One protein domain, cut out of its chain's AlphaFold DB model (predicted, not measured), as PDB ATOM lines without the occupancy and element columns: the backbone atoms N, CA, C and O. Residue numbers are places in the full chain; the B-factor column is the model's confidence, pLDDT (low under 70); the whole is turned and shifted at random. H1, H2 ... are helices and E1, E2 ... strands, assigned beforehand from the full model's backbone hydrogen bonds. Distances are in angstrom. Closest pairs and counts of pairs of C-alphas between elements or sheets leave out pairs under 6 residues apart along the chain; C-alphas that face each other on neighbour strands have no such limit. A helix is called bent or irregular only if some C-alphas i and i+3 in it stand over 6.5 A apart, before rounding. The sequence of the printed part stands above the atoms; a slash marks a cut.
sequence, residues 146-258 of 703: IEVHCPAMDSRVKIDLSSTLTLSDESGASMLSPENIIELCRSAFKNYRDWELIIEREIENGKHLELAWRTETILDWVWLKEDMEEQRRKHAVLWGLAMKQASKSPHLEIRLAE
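This is residues 146 to 258 of the 703 residues of a protein of Fibularhizoctonia sp. CBS 109695 (UniProt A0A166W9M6). A strongly twisted sheet of five strands makes a wall, with helices H2 and H4 packed over one face; H3 only grazes the sheet, and H1 lies off it, beyond the first residue of H2. Between E4 and H4 a long loop, residues 222 to 237, swings out as far as 23 A from the mean of all C-alphas. The printed part has 113 residues, with four named helices and five named strands in the order E1 E2 H1 H2 H3 E3 E4 H4 E5; the sheet's order is E2 E1 E5 E3 E4, mixed, and the class is mixed, helices and strands. The whole is compact, with a radius of gyration of the C-alphas of 14.4 A and spans of 39 by 33 by 29 A.

E1, residues 146 to 150, begins at C-alpha 146 (20.782, -13.028, -53.769). E2 is residues 155 to 160, 16.8 A long. H1 is residues 170 to 175. H2, residues 178 to 189, is 16.4 A long and H3, residues 193 to 204, 15.8 A. H3 is neither bent nor irregular, but only just: C-alphas 197 and 200 are 6.4 A apart. E3, residues 209 to 215, is 19.2 A long; E4 is residues 218 to 221. H4 is residues 238 to 243. E5, residues 251 to 256, 16.4 A long, ends at C-alpha 256 (22.898, -28.735, -42.230).

E1 and E2 form a hairpin, antiparallel, with N 148 and O 157 at 2.8 A. E1 and E5 are parallel, with N 149 and O 252 at 2.9 A. E5 and E3 are antiparallel, with N 253 and O 212 at 2.8 A. E3 and E4 form a hairpin, with N 213 and O 220 at 2.9 A. H2 is on the sheet; its closest C-alphas to E2 are those of Cys 185 and Val 157, 6.5 A apart. H4, on the same face, lies over E5 at a height over the sheet of 8.3 A, slantwise to the strands, at 49 degrees to E5 on the local plane. This gives two layers, helices on one face of a sheet. E4, H4 and E5 form a split strand-helix-strand unit, two strands running the same way with a helix between and E3 between them in the sheet; its crossover is right-handed. H3 only grazes the sheet; the closest C-alphas of H3 and E5, Ile 199 and Leu 256, are 7.4 A apart. H1 is not on the sheet; it is close to but not clearly touching H2, the closest C-alphas, Ser 174 and Asn 180, being 7.5 A apart. Every O i to N i+4 pair is within hydrogen-bond range in H1 and H2, 5 of 8 in H3 and 0 of 2 in H4, where 3 of 3 O i to N i+3 pairs are.

The C-alphas farthest apart, Arg 193 and Glu 229, are 42.6 A apart. The printed part has no cut; the link from E4 to H4 is long. Mean pLDDT of the printed part is 85.3; residues 162 to 169 and 245 to 247 are under 70.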
ATOM      1  N   ILE A 146      20.603 -12.698 -55.187       90.38
ATOM      2  CA  ILE A 146      20.782 -13.028 -53.769       90.38
ATOM      3  C   ILE A 146      22.062 -13.828 -53.594       90.38
ATOM      4  O   ILE A 146      22.462 -14.587 -54.471       90.38
ATOM      5  N   GLU A 147      22.708 -13.647 -52.453       92.38
ATOM      6  CA  GLU A 147      23.906 -14.386 -52.089       92.38
ATOM      7  C   GLU A 147      23.564 -15.367 -50.968       92.38
ATOM      8  O   GLU A 147      22.949 -14.976 -49.974       92.38
ATOM      9  N   VAL A 148      23.942 -16.631 -51.155       94.00
ATOM     10  CA  VAL A 148      23.799 -17.704 -50.169       94.00
ATOM     11  C   VAL A 148      25.191 -18.118 -49.706       94.00
ATOM     12  O   VAL A 148      25.994 -18.608 -50.500       94.00
ATOM     13  N   HIS A 149      25.486 -17.918 -48.425       92.44
ATOM     14  CA  HIS A 149      26.752 -18.320 -47.808       92.44
ATOM     15  C   HIS A 149      26.657 -19.739 -47.241       92.44
ATOM     16  O   HIS A 149      25.650 -20.127 -46.658       92.44
ATOM     17  N   CYS A 150      27.705 -20.534 -47.415       91.12
ATOM     18  CA  CYS A 150      27.872 -21.844 -46.801       91.12
ATOM     19  C   CYS A 150      28.950 -21.725 -45.715       91.12
ATOM     20  O   CYS A 150      30.140 -21.760 -46.042       91.12
ATOM     21  N   PRO A 151      28.569 -21.621 -44.427       88.50
ATOM     22  CA  PRO A 151      29.531 -21.456 -43.343       88.50
ATOM     23  C   PRO A 151      30.531 -22.615 -43.257       88.50
ATOM     24  O   PRO A 151      31.702 -22.399 -42.968       88.50
ATOM     25  N   ALA A 152      30.109 -23.848 -43.548       83.88
ATOM     26  CA  ALA A 152      30.971 -25.026 -43.427       83.88
ATOM     27  C   ALA A 152      32.231 -24.973 -44.315       83.88
ATOM     28  O   ALA A 152      33.243 -25.561 -43.950       83.88
ATOM     29  N   MET A 153      32.171 -24.261 -45.445       83.56
ATOM     30  CA  MET A 153      33.277 -24.111 -46.406       83.56
ATOM     31  C   MET A 153      33.704 -22.650 -46.596       83.56
ATOM     32  O   MET A 153      34.464 -22.344 -47.509       83.56
ATOM     33  N   ASP A 154      33.120 -21.743 -45.811       84.69
ATOM     34  CA  ASP A 154      33.254 -20.291 -45.942       84.69
ATOM     35  C   ASP A 154      33.128 -19.765 -47.389       84.69
ATOM     36  O   ASP A 154      33.877 -18.908 -47.850       84.69
ATOM     37  N   SER A 155      32.179 -20.322 -48.145       87.06
ATOM     38  CA  SER A 155      32.003 -20.058 -49.581       87.06
ATOM     39  C   SER A 155      30.632 -19.452 -49.874       87.06
ATOM     40  O   SER A 155      29.687 -19.660 -49.116       87.06
ATOM     41  N   ARG A 156      30.484 -18.704 -50.975       90.56
ATOM     42  CA  ARG A 156      29.231 -18.012 -51.337       90.56
ATOM     43  C   ARG A 156      28.783 -18.349 -52.755       90.56
ATOM     44  O   ARG A 156      29.608 -18.471 -53.654       90.56
ATOM     45  N   VAL A 157      27.471 -18.455 -52.954       91.81
ATOM     46  CA  VAL A 157      26.836 -18.643 -54.267       91.81
ATOM     47  C   VAL A 157      25.915 -17.465 -54.539       91.81
ATOM     48  O   VAL A 157      25.074 -17.126 -53.708       91.81
ATOM     49  N   LYS A 158      26.062 -16.850 -55.713       92.38
ATOM     50  CA  LYS A 158      25.150 -15.813 -56.201       92.38
ATOM     51  C   LYS A 158      24.087 -16.457 -57.079       92.38
ATOM     52  O   LYS A 158      24.415 -17.200 -57.998       92.38
ATOM     53  N   ILE A 159      22.828 -16.177 -56.771       89.81
ATOM     54  CA  ILE A 159      21.662 -16.655 -57.508       89.81
ATOM     55  C   ILE A 159      20.984 -15.439 -58.120       89.81
ATOM     56  O   ILE A 159      20.531 -14.550 -57.393       89.81
ATOM     57  N   ASP A 160      20.922 -15.405 -59.446       86.69
ATOM     58  CA  ASP A 160      20.326 -14.296 -60.178       86.69
ATOM     59  C   ASP A 160      18.811 -14.239 -59.956       86.69
ATOM     60  O   ASP A 160      18.071 -15.201 -60.167       86.69
ATOM     61  N   LEU A 161      18.349 -13.059 -59.557       79.12
ATOM     62  CA  LEU A 161      16.950 -12.682 -59.497       79.12
ATOM     63  C   LEU A 161      16.637 -11.856 -60.753       79.12
ATOM     64  O   LEU A 161      16.518 -10.632 -60.690       79.12
ATOM     65  N   SER A 162      16.570 -12.505 -61.919       66.12
ATOM     66  CA  SER A 162      16.230 -11.824 -63.179       66.12
ATOM     67  C   SER A 162      14.950 -10.987 -63.035       66.12
ATOM     68  O   SER A 162      13.989 -11.420 -62.400       66.12
ATOM     69  N   SER A 163      14.891  -9.816 -63.678       53.59
ATOM     70  CA  SER A 163      13.731  -8.904 -63.661       53.59
ATOM     71  C   SER A 163      12.442  -9.512 -64.239       53.59
ATOM     72  O   SER A 163      11.355  -8.990 -64.006       53.59
ATOM     73  N   THR A 164      12.546 -10.637 -64.952       49.62
ATOM     74  CA  THR A 164      11.423 -11.463 -65.428       49.62
ATOM     75  C   THR A 164      10.819 -12.387 -64.365       49.62
ATOM     76  O   THR A 164       9.733 -12.916 -64.588       49.62
ATOM     77  N   LEU A 165      11.467 -12.587 -63.212       57.09
ATOM     78  CA  LEU A 165      10.924 -13.378 -62.103       57.09
ATOM     79  C   LEU A 165       9.918 -12.538 -61.320       57.09
ATOM     80  O   LEU A 165      10.216 -11.981 -60.259       57.09
ATOM     81  N   THR A 166       8.697 -12.429 -61.838       60.84
ATOM     82  CA  THR A 166       7.622 -11.855 -61.039       60.84
ATOM     83  C   THR A 166       7.171 -12.887 -60.003       60.84
ATOM     84  O   THR A 166       6.845 -14.026 -60.327       60.84
ATOM     85  N   LEU A 167       7.133 -12.501 -58.723       64.19
ATOM     86  CA  LEU A 167       6.534 -13.336 -57.669       64.19
ATOM     87  C   LEU A 167       5.017 -13.511 -57.861       64.19
ATOM     88  O   LEU A 167       4.398 -14.308 -57.159       64.19
ATOM     89  N   SER A 168       4.403 -12.759 -58.780       63.56
ATOM     90  CA  SER A 168       3.030 -12.991 -59.225       63.56
ATOM     91  C   SER A 168       2.898 -14.292 -60.015       63.56
ATOM     92  O   SER A 168       1.893 -14.981 -59.840       63.56
ATOM     93  N   ASP A 169       3.916 -14.670 -60.790       68.88
ATOM     94  CA  ASP A 169       3.896 -15.883 -61.603       68.88
ATOM     95  C   ASP A 169       4.269 -17.115 -60.765       68.88
ATOM     96  O   ASP A 169       5.276 -17.134 -60.051       68.88
ATOM     97  N   GLU A 170       3.486 -18.192 -60.886       73.25
ATOM     98  CA  GLU A 170       3.773 -19.475 -60.220       73.25
ATOM     99  C   GLU A 170       5.151 -20.033 -60.610       73.25
ATOM    100  O   GLU A 170       5.856 -20.615 -59.786       73.25
ATOM    101  N   SER A 171       5.583 -19.783 -61.850       71.69
ATOM    102  CA  SER A 171       6.918 -20.160 -62.317       71.69
ATOM    103  C   SER A 171       8.019 -19.437 -61.530       71.69
ATOM    104  O   SER A 171       8.916 -20.098 -61.008       71.69
ATOM    105  N   GLY A 172       7.908 -18.118 -61.325       74.19
ATOM    106  CA  GLY A 172       8.871 -17.360 -60.519       74.19
ATOM    107  C   GLY A 172       8.890 -17.801 -59.051       74.19
ATOM    108  O   GLY A 172       9.956 -17.988 -58.463       74.19
ATOM    109  N   ALA A 173       7.714 -18.057 -58.470       74.75
ATOM    110  CA  ALA A 173       7.591 -18.553 -57.097       74.75
ATOM    111  C   ALA A 173       8.174 -19.968 -56.904       74.75
ATOM    112  O   ALA A 173       8.707 -20.279 -55.836       74.75
ATOM    113  N   SER A 174       8.094 -20.829 -57.924       79.81
ATOM    114  CA  SER A 174       8.719 -22.158 -57.900       79.81
ATOM    115  C   SER A 174      10.250 -22.089 -57.979       79.81
ATOM    116  O   SER A 174      10.927 -22.802 -57.235       79.81
ATOM    117  N   MET A 175      10.801 -21.181 -58.793       81.69
ATOM    118  CA  MET A 175      12.251 -20.984 -58.921       81.69
ATOM    119  C   MET A 175      12.880 -20.441 -57.633       81.69
ATOM    120  O   MET A 175      14.005 -20.797 -57.292       81.69
ATOM    121  N   LEU A 176      12.145 -19.623 -56.882       83.81
ATOM    122  CA  LEU A 176      12.603 -19.038 -55.614       83.81
ATOM    123  C   LEU A 176      12.158 -19.853 -54.391       83.81
ATOM    124  O   LEU A 176      12.160 -19.360 -53.260       83.81
ATOM    125  N   SER A 177      11.772 -21.110 -54.616       88.69
ATOM    126  CA  SER A 177      11.456 -22.046 -53.544       88.69
ATOM    127  C   SER A 177      12.698 -22.417 -52.727       88.69
ATOM    128  O   SER A 177      13.796 -22.478 -53.291       88.69
ATOM    129  N   PRO A 178      12.549 -22.692 -51.416       91.31
ATOM    130  CA  PRO A 178      13.658 -23.167 -50.594       91.31
ATOM    131  C   PRO A 178      14.347 -24.390 -51.205       91.31
ATOM    132  O   PRO A 178      15.571 -24.430 -51.278       91.31
ATOM    133  N   GLU A 179      13.562 -25.346 -51.706       92.19
ATOM    134  CA  GLU A 179      14.054 -26.595 -52.287       92.19
ATOM    135  C   GLU A 179      14.899 -26.340 -53.539       92.19
ATOM    136  O   GLU A 179      15.999 -26.875 -53.658       92.19
ATOM    137  N   ASN A 180      14.424 -25.477 -54.446       91.56
ATOM    138  CA  ASN A 180      15.169 -25.152 -55.659       91.56
ATOM    139  C   ASN A 180      16.458 -24.382 -55.346       91.56
ATOM    140  O   ASN A 180      17.497 -24.661 -55.934       91.56
ATOM    141  N   ILE A 181      16.424 -23.447 -54.391       92.94
ATOM    142  CA  ILE A 181      17.621 -22.701 -53.976       92.94
ATOM    143  C   ILE A 181      18.662 -23.635 -53.348       92.94
ATOM    144  O   ILE A 181      19.846 -23.518 -53.658       92.94
ATOM    145  N   ILE A 182      18.237 -24.592 -52.518       94.19
ATOM    146  CA  ILE A 182      19.130 -25.609 -51.947       94.19
ATOM    147  C   ILE A 182      19.773 -26.450 -53.057       94.19
ATOM    148  O   ILE A 182      20.985 -26.667 -53.021       94.19
ATOM    149  N   GLU A 183      19.007 -26.875 -54.064       93.12
ATOM    150  CA  GLU A 183      19.529 -27.664 -55.187       93.12
ATOM    151  C   GLU A 183      20.490 -26.854 -56.080       93.12
ATOM    152  O   GLU A 183      21.537 -27.353 -56.502       93.12
ATOM    153  N   LEU A 184      20.206 -25.566 -56.308       92.44
ATOM    154  CA  LEU A 184      21.128 -24.648 -56.986       92.44
ATOM    155  C   LEU A 184      22.441 -24.493 -56.206       92.44
ATOM    156  O   LEU A 184      23.519 -24.555 -56.795       92.44
ATOM    157  N   CYS A 185      22.382 -24.356 -54.879       92.50
ATOM    158  CA  CYS A 185      23.589 -24.318 -54.053       92.50
ATOM    159  C   CYS A 185      24.349 -25.650 -54.097       92.50
ATOM    160  O   CYS A 185      25.566 -25.649 -54.268       92.50
ATOM    161  N   ARG A 186      23.650 -26.785 -53.990       92.50
ATOM    162  CA  ARG A 186      24.259 -28.121 -54.037       92.50
ATOM    163  C   ARG A 186      24.965 -28.371 -55.366       92.50
ATOM    164  O   ARG A 186      26.107 -28.818 -55.373       92.50
ATOM    165  N   SER A 187      24.327 -28.032 -56.485       91.31
ATOM    166  CA  SER A 187      24.937 -28.151 -57.815       91.31
ATOM    167  C   SER A 187      26.144 -27.222 -57.992       91.31
ATOM    168  O   SER A 187      27.163 -27.662 -58.526       91.31
ATOM    169  N   ALA A 188      26.082 -25.988 -57.479       90.94
ATOM    170  CA  ALA A 188      27.209 -25.053 -57.500       90.94
ATOM    171  C   ALA A 188      28.399 -25.527 -56.642       90.94
ATOM    172  O   ALA A 188      29.554 -25.331 -57.025       90.94
ATOM    173  N   PHE A 189      28.132 -26.177 -55.504       89.44
ATOM    174  CA  PHE A 189      29.162 -26.652 -54.579       89.44
ATOM    175  C   PHE A 189      29.678 -28.070 -54.857       89.44
ATOM    176  O   PHE A 189      30.720 -28.447 -54.327       89.44
ATOM    177  N   LYS A 190      29.019 -28.842 -55.728       85.06
ATOM    178  CA  LYS A 190      29.352 -30.250 -56.006       85.06
ATOM    179  C   LYS A 190      30.812 -30.490 -56.416       85.06
ATOM    180  O   LYS A 190      31.350 -31.559 -56.158       85.06
ATOM    181  N   ASN A 191      31.454 -29.509 -57.050       81.81
ATOM    182  CA  ASN A 191      32.841 -29.627 -57.512       81.81
ATOM    183  C   ASN A 191      33.885 -29.364 -56.408       81.81
ATOM    184  O   ASN A 191      35.080 -29.539 -56.648       81.81
ATOM    185  N   TYR A 192      33.465 -28.937 -55.214       85.19
ATOM    186  CA  TYR A 192      34.361 -28.699 -54.086       85.19
ATOM    187  C   TYR A 192      34.516 -29.975 -53.262       85.19
ATOM    188  O   TYR A 192      33.545 -30.523 -52.748       85.19
ATOM    189  N   ARG A 193      35.759 -30.426 -53.077       82.06
ATOM    190  CA  ARG A 193      36.069 -31.647 -52.315       82.06
ATOM    191  C   ARG A 193      35.569 -31.588 -50.865       82.06
ATOM    192  O   ARG A 193      35.134 -32.599 -50.318       82.06
ATOM    193  N   ASP A 194      35.596 -30.402 -50.266       82.81
ATOM    194  CA  ASP A 194      35.129 -30.185 -48.896       82.81
ATOM    195  C   ASP A 194      33.605 -30.356 -48.772       82.81
ATOM    196  O   ASP A 194      33.131 -30.842 -47.747       82.81
ATOM    197  N   TRP A 195      32.837 -30.050 -49.828       85.44
ATOM    198  CA  TRP A 195      31.384 -30.261 -49.856       85.44
ATOM    199  C   TRP A 195      31.040 -31.744 -49.732       85.44
ATOM    200  O   TRP A 195      30.213 -32.131 -48.907       85.44
ATOM    201  N   GLU A 196      31.714 -32.585 -50.512       83.12
ATOM    202  CA  GLU A 196      31.494 -34.030 -50.497       83.12
ATOM    203  C   GLU A 196      31.816 -34.633 -49.117       83.12
ATOM    204  O   GLU A 196      31.025 -35.391 -48.552       83.12
ATOM    205  N   LEU A 197      32.944 -34.235 -48.520       83.56
ATOM    206  CA  LEU A 197      33.410 -34.794 -47.249       83.56
ATOM    207  C   LEU A 197      32.620 -34.311 -46.027       83.56
ATOM    208  O   LEU A 197      32.419 -35.091 -45.093       83.56
ATOM    209  N   ILE A 198      32.220 -33.034 -46.003       84.25
ATOM    210  CA  ILE A 198      31.601 -32.397 -44.830       84.25
ATOM    211  C   ILE A 198      30.073 -32.439 -44.909       84.25
ATOM    212  O   ILE A 198      29.414 -32.594 -43.882       84.25
ATOM    213  N   ILE A 199      29.502 -32.287 -46.107       87.75
ATOM    214  CA  ILE A 199      28.061 -32.101 -46.296       87.75
ATOM    215  C   ILE A 199      27.399 -33.358 -46.860       87.75
ATOM    216  O   ILE A 199      26.480 -33.870 -46.225       87.75
ATOM    217  N   GLU A 200      27.853 -33.890 -48.000       88.25
ATOM    218  CA  GLU A 200      27.191 -35.049 -48.635       88.25
ATOM    219  C   GLU A 200      27.221 -36.290 -47.736       88.25
ATOM    220  O   GLU A 200      26.187 -36.925 -47.539       88.25
ATOM    221  N   ARG A 201      28.350 -36.562 -47.067       86.25
ATOM    222  CA  ARG A 201      28.442 -37.641 -46.067       86.25
ATOM    223  C   ARG A 201      27.405 -37.511 -44.947       86.25
ATOM    224  O   ARG A 201      26.868 -38.497 -44.450       86.25
ATOM    225  N   GLU A 202      27.137 -36.289 -44.507       87.06
ATOM    226  CA  GLU A 202      26.156 -36.032 -43.456       87.06
ATOM    227  C   GLU A 202      24.717 -36.161 -43.975       87.06
ATOM    228  O   GLU A 202      23.834 -36.591 -43.228       87.06
ATOM    229  N   ILE A 203      24.488 -35.855 -45.254       88.88
ATOM    230  CA  ILE A 203      23.215 -36.102 -45.939       88.88
ATOM    231  C   ILE A 203      22.952 -37.608 -46.072       88.88
ATOM    232  O   ILE A 203      21.850 -38.060 -45.765       88.88
ATOM    233  N   GLU A 204      23.963 -38.402 -46.435       87.69
ATOM    234  CA  GLU A 204      23.885 -39.874 -46.460       87.69
ATOM    235  C   GLU A 204      23.548 -40.459 -45.080       87.69
ATOM    236  O   GLU A 204      22.793 -41.425 -44.975       87.69
ATOM    237  N   ASN A 205      24.026 -39.820 -44.007       84.56
ATOM    238  CA  ASN A 205      23.677 -40.158 -42.623       84.56
ATOM    239  C   ASN A 205      22.258 -39.701 -42.210       84.56
ATOM    240  O   ASN A 205      21.899 -39.785 -41.033       84.56
ATOM    241  N   GLY A 206      21.444 -39.204 -43.148       83.88
ATOM    242  CA  GLY A 206      20.049 -38.813 -42.932       83.88
ATOM    243  C   GLY A 206      19.841 -37.358 -42.503       83.88
ATOM    244  O   GLY A 206      18.728 -36.997 -42.104       83.88
ATOM    245  N   LYS A 207      20.871 -36.501 -42.560       87.19
ATOM    246  CA  LYS A 207      20.683 -35.048 -42.393       87.19
ATOM    247  C   LYS A 207      20.178 -34.420 -43.694       87.19
ATOM    248  O   LYS A 207      20.266 -34.994 -44.770       87.19
ATOM    249  N   HIS A 208      19.625 -33.218 -43.592       90.62
ATOM    250  CA  HIS A 208      19.155 -32.446 -44.741       90.62
ATOM    251  C   HIS A 208      19.696 -31.022 -44.665       90.62
ATOM    252  O   HIS A 208      20.048 -30.534 -43.587       90.62
ATOM    253  N   LEU A 209      19.799 -30.381 -45.825       93.50
ATOM    254  CA  LEU A 209      20.193 -28.986 -45.949       93.50
ATOM    255  C   LEU A 209      18.974 -28.093 -45.848       93.50
ATOM    256  O   LEU A 209      17.933 -28.398 -46.419       93.50
ATOM    257  N   GLU A 210      19.137 -26.983 -45.143       95.38
ATOM    258  CA  GLU A 210      18.095 -25.990 -44.947       95.38
ATOM    259  C   GLU A 210      18.690 -24.584 -45.015       95.38
ATOM    260  O   GLU A 210      19.885 -24.367 -44.779       95.38
ATOM    261  N   LEU A 211      17.840 -23.622 -45.365       95.88
ATOM    262  CA  LEU A 211      18.224 -22.220 -45.465       95.88
ATOM    263  C   LEU A 211      17.953 -21.496 -44.147       95.88
ATOM    264  O   LEU A 211      16.994 -21.809 -43.438       95.88
ATOM    265  N   ALA A 212      18.759 -20.490 -43.832       95.12
ATOM    266  CA  ALA A 212      18.553 -19.648 -42.664       95.12
ATOM    267  C   ALA A 212      19.042 -18.219 -42.899       95.12
ATOM    268  O   ALA A 212      20.088 -18.001 -43.500       95.12
ATOM    269  N   TRP A 213      18.303 -17.243 -42.381       93.88
ATOM    270  CA  TRP A 213      18.772 -15.865 -42.306       93.88
ATOM    271  C   TRP A 213      19.574 -15.675 -41.023       93.88
ATOM    272  O   TRP A 213      19.090 -16.004 -39.933       93.88
ATOM    273  N   ARG A 214      20.785 -15.126 -41.140       91.25
ATOM    274  CA  ARG A 214      21.651 -14.813 -40.001       91.25
ATOM    275  C   ARG A 214      21.851 -13.312 -39.854       91.25
ATOM    276  O   ARG A 214      22.017 -12.594 -40.832       91.25
ATOM    277  N   THR A 215      21.878 -12.833 -38.615       88.31
ATOM    278  CA  THR A 215      22.430 -11.524 -38.240       88.31
ATOM    279  C   THR A 215      23.249 -11.705 -36.973       88.31
ATOM    280  O   THR A 215      22.711 -12.143 -35.959       88.31
ATOM    281  N   GLU A 216      24.546 -11.385 -37.014       86.56
ATOM    282  CA  GLU A 216      25.476 -11.667 -35.909       86.56
ATOM    283  C   GLU A 216      25.425 -13.158 -35.492       86.56
ATOM    284  O   GLU A 216      25.710 -14.048 -36.297       86.56
ATOM    285  N   THR A 217      25.035 -13.429 -34.246       89.31
ATOM    286  CA  THR A 217      24.849 -14.751 -33.634       89.31
ATOM    287  C   THR A 217      23.395 -15.194 -33.595       89.31
ATOM    288  O   THR A 217      23.060 -16.150 -32.895       89.31
ATOM    289  N   ILE A 218      22.508 -14.502 -34.304       90.56
ATOM    290  CA  ILE A 218      21.092 -14.840 -34.357       90.56
ATOM    291  C   ILE A 218      20.797 -15.495 -35.696       90.56
ATOM    292  O   ILE A 218      21.080 -14.924 -36.746       90.56
ATOM    293  N   LEU A 219      20.221 -16.690 -35.638       92.12
ATOM    294  CA  LEU A 219      19.860 -17.496 -36.794       92.12
ATOM    295  C   LEU A 219      18.348 -17.732 -36.783       92.12
ATOM    296  O   LEU A 219      17.797 -18.158 -35.768       92.12
ATOM    297  N   ASP A 220      17.678 -17.485 -37.906       92.62
ATOM    298  CA  ASP A 220      16.286 -17.890 -38.104       92.62
ATOM    299  C   ASP A 220      16.154 -18.723 -39.375       92.62
ATOM    300  O   ASP A 220      16.425 -18.255 -40.483       92.62
ATOM    301  N   TRP A 221      15.745 -19.978 -39.207       94.88
ATOM    302  CA  TRP A 221      15.578 -20.914 -40.313       94.88
ATOM    303  C   TRP A 221      14.453 -20.474 -41.258       94.88
ATOM    304  O   TRP A 221      13.460 -19.862 -40.856       94.88
ATOM    305  N   VAL A 222      14.556 -20.858 -42.524       94.50
ATOM    306  CA  VAL A 222      13.483 -20.738 -43.514       94.50
ATOM    307  C   VAL A 222      12.586 -21.976 -43.419       94.50
ATOM    308  O   VAL A 222      12.531 -22.817 -44.304       94.50
ATOM    309  N   TRP A 223      11.885 -22.107 -42.292       91.94
ATOM    310  CA  TRP A 223      11.045 -23.277 -41.991       91.94
ATOM    311  C   TRP A 223       9.542 -23.024 -42.199       91.94
ATOM    312  O   TRP A 223       8.748 -23.957 -42.275       91.94
ATOM    313  N   LEU A 224       9.138 -21.756 -42.315       91.94
ATOM    314  CA  LEU A 224       7.744 -21.330 -42.465       91.94
ATOM    315  C   LEU A 224       7.378 -21.208 -43.948       91.94
ATOM    316  O   LEU A 224       7.302 -20.102 -44.482       91.94
ATOM    317  N   LYS A 225       7.193 -22.353 -44.611       90.62
ATOM    318  CA  LYS A 225       6.910 -22.437 -46.059       90.62
ATOM    319  C   LYS A 225       5.476 -22.039 -46.418       90.62
ATOM    320  O   LYS A 225       5.227 -21.532 -47.510       90.62
ATOM    321  N   GLU A 226       4.556 -22.213 -45.480       91.00
ATOM    322  CA  GLU A 226       3.141 -21.867 -45.613       91.00
ATOM    323  C   GLU A 226       2.777 -20.732 -44.659       91.00
ATOM    324  O   GLU A 226       3.408 -20.545 -43.611       91.00
ATOM    325  N   ASP A 227       1.765 -19.952 -45.014       87.44
ATOM    326  CA  ASP A 227       1.211 -18.926 -44.143       87.44
ATOM    327  C   ASP A 227       0.287 -19.549 -43.085       87.44
ATOM    328  O   ASP A 227       0.294 -20.759 -42.835       87.44
ATOM    329  N   MET A 228      -0.454 -18.699 -42.385       82.69
ATOM    330  CA  MET A 228      -1.422 -19.135 -41.379       82.69
ATOM    331  C   MET A 228      -2.687 -19.741 -41.987       82.69
ATOM    332  O   MET A 228      -3.465 -20.347 -41.253       82.69
ATOM    333  N   GLU A 229      -2.900 -19.545 -43.288       82.19
ATOM    334  CA  GLU A 229      -4.040 -20.038 -44.046       82.19
ATOM    335  C   GLU A 229      -3.703 -21.316 -44.850       82.19
ATOM    336  O   GLU A 229      -4.524 -21.771 -45.654       82.19
ATOM    337  N   GLU A 230      -2.533 -21.919 -44.586       84.44
ATOM    338  CA  GLU A 230      -1.954 -23.079 -45.295       84.44
ATOM    339  C   GLU A 230      -1.693 -22.809 -46.785       84.44
ATOM    340  O   GLU A 230      -1.578 -23.723 -47.600       84.44
ATOM    341  N   GLN A 231      -1.570 -21.535 -47.161       86.88
ATOM    342  CA  GLN A 231      -1.172 -21.150 -48.505       86.88
ATOM    343  C   GLN A 231       0.345 -21.039 -48.591       86.88
ATOM    344  O   GLN A 231       1.029 -20.558 -47.682       86.88
ATOM    345  N   ARG A 232       0.895 -21.464 -49.728       87.44
ATOM    346  CA  ARG A 232       2.334 -21.393 -49.991       87.44
ATOM    347  C   ARG A 232       2.815 -19.940 -49.986       87.44
ATOM    348  O   ARG A 232       2.344 -19.105 -50.759       87.44
ATOM    349  N   ARG A 233       3.844 -19.650 -49.188       88.88
ATOM    350  CA  ARG A 233       4.473 -18.324 -49.133       88.88
ATOM    351  C   ARG A 233       5.477 -18.174 -50.268       88.88
ATOM    352  O   ARG A 233       6.598 -18.676 -50.199       88.88
ATOM    353  N   LYS A 234       5.096 -17.429 -51.305       86.38
ATOM    354  CA  LYS A 234       5.953 -17.164 -52.479       86.38
ATOM    355  C   LYS A 234       7.265 -16.455 -52.114       86.38
ATOM    356  O   LYS A 234       8.280 -16.641 -52.771       86.38
ATOM    357  N   HIS A 235       7.262 -15.676 -51.035       85.75
ATOM    358  CA  HIS A 235       8.412 -14.938 -50.501       85.75
ATOM    359  C   HIS A 235       9.085 -15.624 -49.297       85.75
ATOM    360  O   HIS A 235       9.833 -14.968 -48.570       85.75
ATOM    361  N   ALA A 236       8.849 -16.926 -49.069       88.62
ATOM    362  CA  ALA A 236       9.373 -17.661 -47.909       88.62
ATOM    363  C   ALA A 236      10.900 -17.574 -47.750       88.62
ATOM    364  O   ALA A 236      11.388 -17.545 -46.626       88.62
ATOM    365  N   VAL A 237      11.657 -17.505 -48.847       90.38
ATOM    366  CA  VAL A 237      13.116 -17.320 -48.788       90.38
ATOM    367  C   VAL A 237      13.487 -15.840 -48.741       90.38
ATOM    368  O   VAL A 237      14.415 -15.453 -48.042       90.38
ATOM    369  N   LEU A 238      12.740 -14.988 -49.444       89.50
ATOM    370  CA  LEU A 238      13.117 -13.597 -49.694       89.50
ATOM    371  C   LEU A 238      12.768 -12.626 -48.563       89.50
ATOM    372  O   LEU A 238      13.278 -11.508 -48.575       89.50
ATOM    373  N   TRP A 239      11.932 -13.003 -47.589       87.31
ATOM    374  CA  TRP A 239      11.476 -12.071 -46.544       87.31
ATOM    375  C   TRP A 239      12.617 -11.373 -45.795       87.31
ATOM    376  O   TRP A 239      12.452 -10.224 -45.391       87.31
ATOM    377  N   GLY A 240      13.783 -12.012 -45.637       85.88
ATOM    378  CA  GLY A 240      14.941 -11.397 -44.983       85.88
ATOM    379  C   GLY A 240      15.514 -10.195 -45.743       85.88
ATOM    380  O   GLY A 240      16.149  -9.335 -45.136       85.88
ATOM    381  N   LEU A 241      15.206 -10.030 -47.035       87.50
ATOM    382  CA  LEU A 241      15.531  -8.809 -47.781       87.50
ATOM    383  C   LEU A 241      14.838  -7.575 -47.190       87.50
ATOM    384  O   LEU A 241      15.455  -6.512 -47.121       87.50
ATOM    385  N   ALA A 242      13.614  -7.729 -46.672       85.69
ATOM    386  CA  ALA A 242      12.903  -6.650 -45.982       85.69
ATOM    387  C   ALA A 242      13.616  -6.199 -44.694       85.69
ATOM    388  O   ALA A 242      13.349  -5.120 -44.170       85.69
ATOM    389  N   MET A 243      14.547  -7.010 -44.187       82.31
ATOM    390  CA  MET A 243      15.314  -6.742 -42.973       82.31
ATOM    391  C   MET A 243      16.689  -6.132 -43.232       82.31
ATOM    392  O   MET A 243      17.328  -5.673 -42.287       82.31
ATOM    393  N   LYS A 244      17.127  -6.025 -44.495       73.31
ATOM    394  CA  LYS A 244      18.384  -5.344 -44.873       73.31
ATOM    395  C   LYS A 244      18.402  -3.846 -44.551       73.31
ATOM    396  O   LYS A 244      19.440  -3.211 -44.662       73.31
ATOM    397  N   GLN A 245      17.270  -3.299 -44.113       66.00
ATOM    398  CA  GLN A 245      17.142  -1.944 -43.577       66.00
ATOM    399  C   GLN A 245      17.694  -1.809 -42.143       66.00
ATOM    400  O   GLN A 245      17.687  -0.711 -41.600       66.00
ATOM    401  N   ALA A 246      18.136  -2.892 -41.495       63.91
ATOM    402  CA  ALA A 246      18.798  -2.848 -40.192       63.91
ATOM    403  C   ALA A 246      20.214  -2.248 -40.275       63.91
ATOM    404  O   ALA A 246      20.841  -2.258 -41.332       63.91
ATOM    405  N   SER A 247      20.753  -1.763 -39.147       65.44
ATOM    406  CA  SER A 247      22.151  -1.292 -39.078       65.44
ATOM    407  C   SER A 247      23.170  -2.382 -39.433       65.44
ATOM    408  O   SER A 247      24.236  -2.075 -39.961       65.44
ATOM    409  N   LYS A 248      22.826  -3.650 -39.176       75.00
ATOM    410  CA  LYS A 248      23.547  -4.839 -39.634       75.00
ATOM    411  C   LYS A 248      22.620  -5.656 -40.521       75.00
ATOM    412  O   LYS A 248      21.588  -6.132 -40.053       75.00
ATOM    413  N   SER A 249      22.963  -5.788 -41.797       78.69
ATOM    414  CA  SER A 249      22.120  -6.482 -42.765       78.69
ATOM    415  C   SER A 249      22.151  -7.997 -42.543       78.69
ATOM    416  O   SER A 249      23.245  -8.558 -42.503       78.69
ATOM    417  N   PRO A 250      20.994  -8.676 -42.459       87.69
ATOM    418  CA  PRO A 250      20.963 -10.125 -42.496       87.69
ATOM    419  C   PRO A 250      21.435 -10.656 -43.847       87.69
ATOM    420  O   PRO A 250      21.111 -10.095 -44.903       87.69
ATOM    421  N   HIS A 251      22.122 -11.789 -43.809       90.19
ATOM    422  CA  HIS A 251      22.515 -12.556 -44.987       90.19
ATOM    423  C   HIS A 251      21.949 -13.977 -44.922       90.19
ATOM    424  O   HIS A 251      21.593 -14.480 -43.852       90.19
ATOM    425  N   LEU A 252      21.787 -14.585 -46.094       94.62
ATOM    426  CA  LEU A 252      21.186 -15.904 -46.247       94.62
ATOM    427  C   LEU A 252      22.286 -16.962 -46.225       94.62
ATOM    428  O   LEU A 252      23.309 -16.820 -46.892       94.62
ATOM    429  N   GLU A 253      22.063 -18.029 -45.473       94.44
ATOM    430  CA  GLU A 253      23.001 -19.131 -45.319       94.44
ATOM    431  C   GLU A 253      22.348 -20.471 -45.645       94.44
ATOM    432  O   GLU A 253      21.162 -20.675 -45.382       94.44
ATOM    433  N   ILE A 254      23.146 -21.401 -46.172       94.31
ATOM    434  CA  ILE A 254      22.800 -22.814 -46.317       94.31
ATOM    435  C   ILE A 254      23.557 -23.625 -45.268       94.31
ATOM    436  O   ILE A 254      24.778 -23.515 -45.127       94.31
ATOM    437  N   ARG A 255      22.823 -24.408 -44.474       93.19
ATOM    438  CA  ARG A 255      23.377 -25.121 -43.316       93.19
ATOM    439  C   ARG A 255      22.742 -26.503 -43.202       93.19
ATOM    440  O   ARG A 255      21.593 -26.705 -43.588       93.19
ATOM    441  N   LEU A 256      23.479 -27.455 -42.634       92.06
ATOM    442  CA  LEU A 256      22.898 -28.735 -42.230       92.06
ATOM    443  C   LEU A 256      21.893 -28.501 -41.094       92.06
ATOM    444  O   LEU A 256      22.205 -27.843 -40.099       92.06
ATOM    445  N   ALA A 257      20.696 -29.065 -41.238       91.50
ATOM    446  CA  ALA A 257      19.639 -29.039 -40.239       91.50
ATOM    447  C   ALA A 257      20.003 -29.935 -39.043       91.50
ATOM    448  O   ALA A 257      19.596 -31.096 -38.940       91.50
ATOM    449  N   GLU A 258      20.830 -29.414 -38.137       87.88
ATOM    450  CA  GLU A 258      21.315 -30.192 -37.003       87.88
ATOM    451  C   GLU A 258      20.275 -30.309 -35.885       87.88
ATOM    452  O   GLU A 258      19.751 -29.335 -35.330       87.88
TER     453      GLU A 258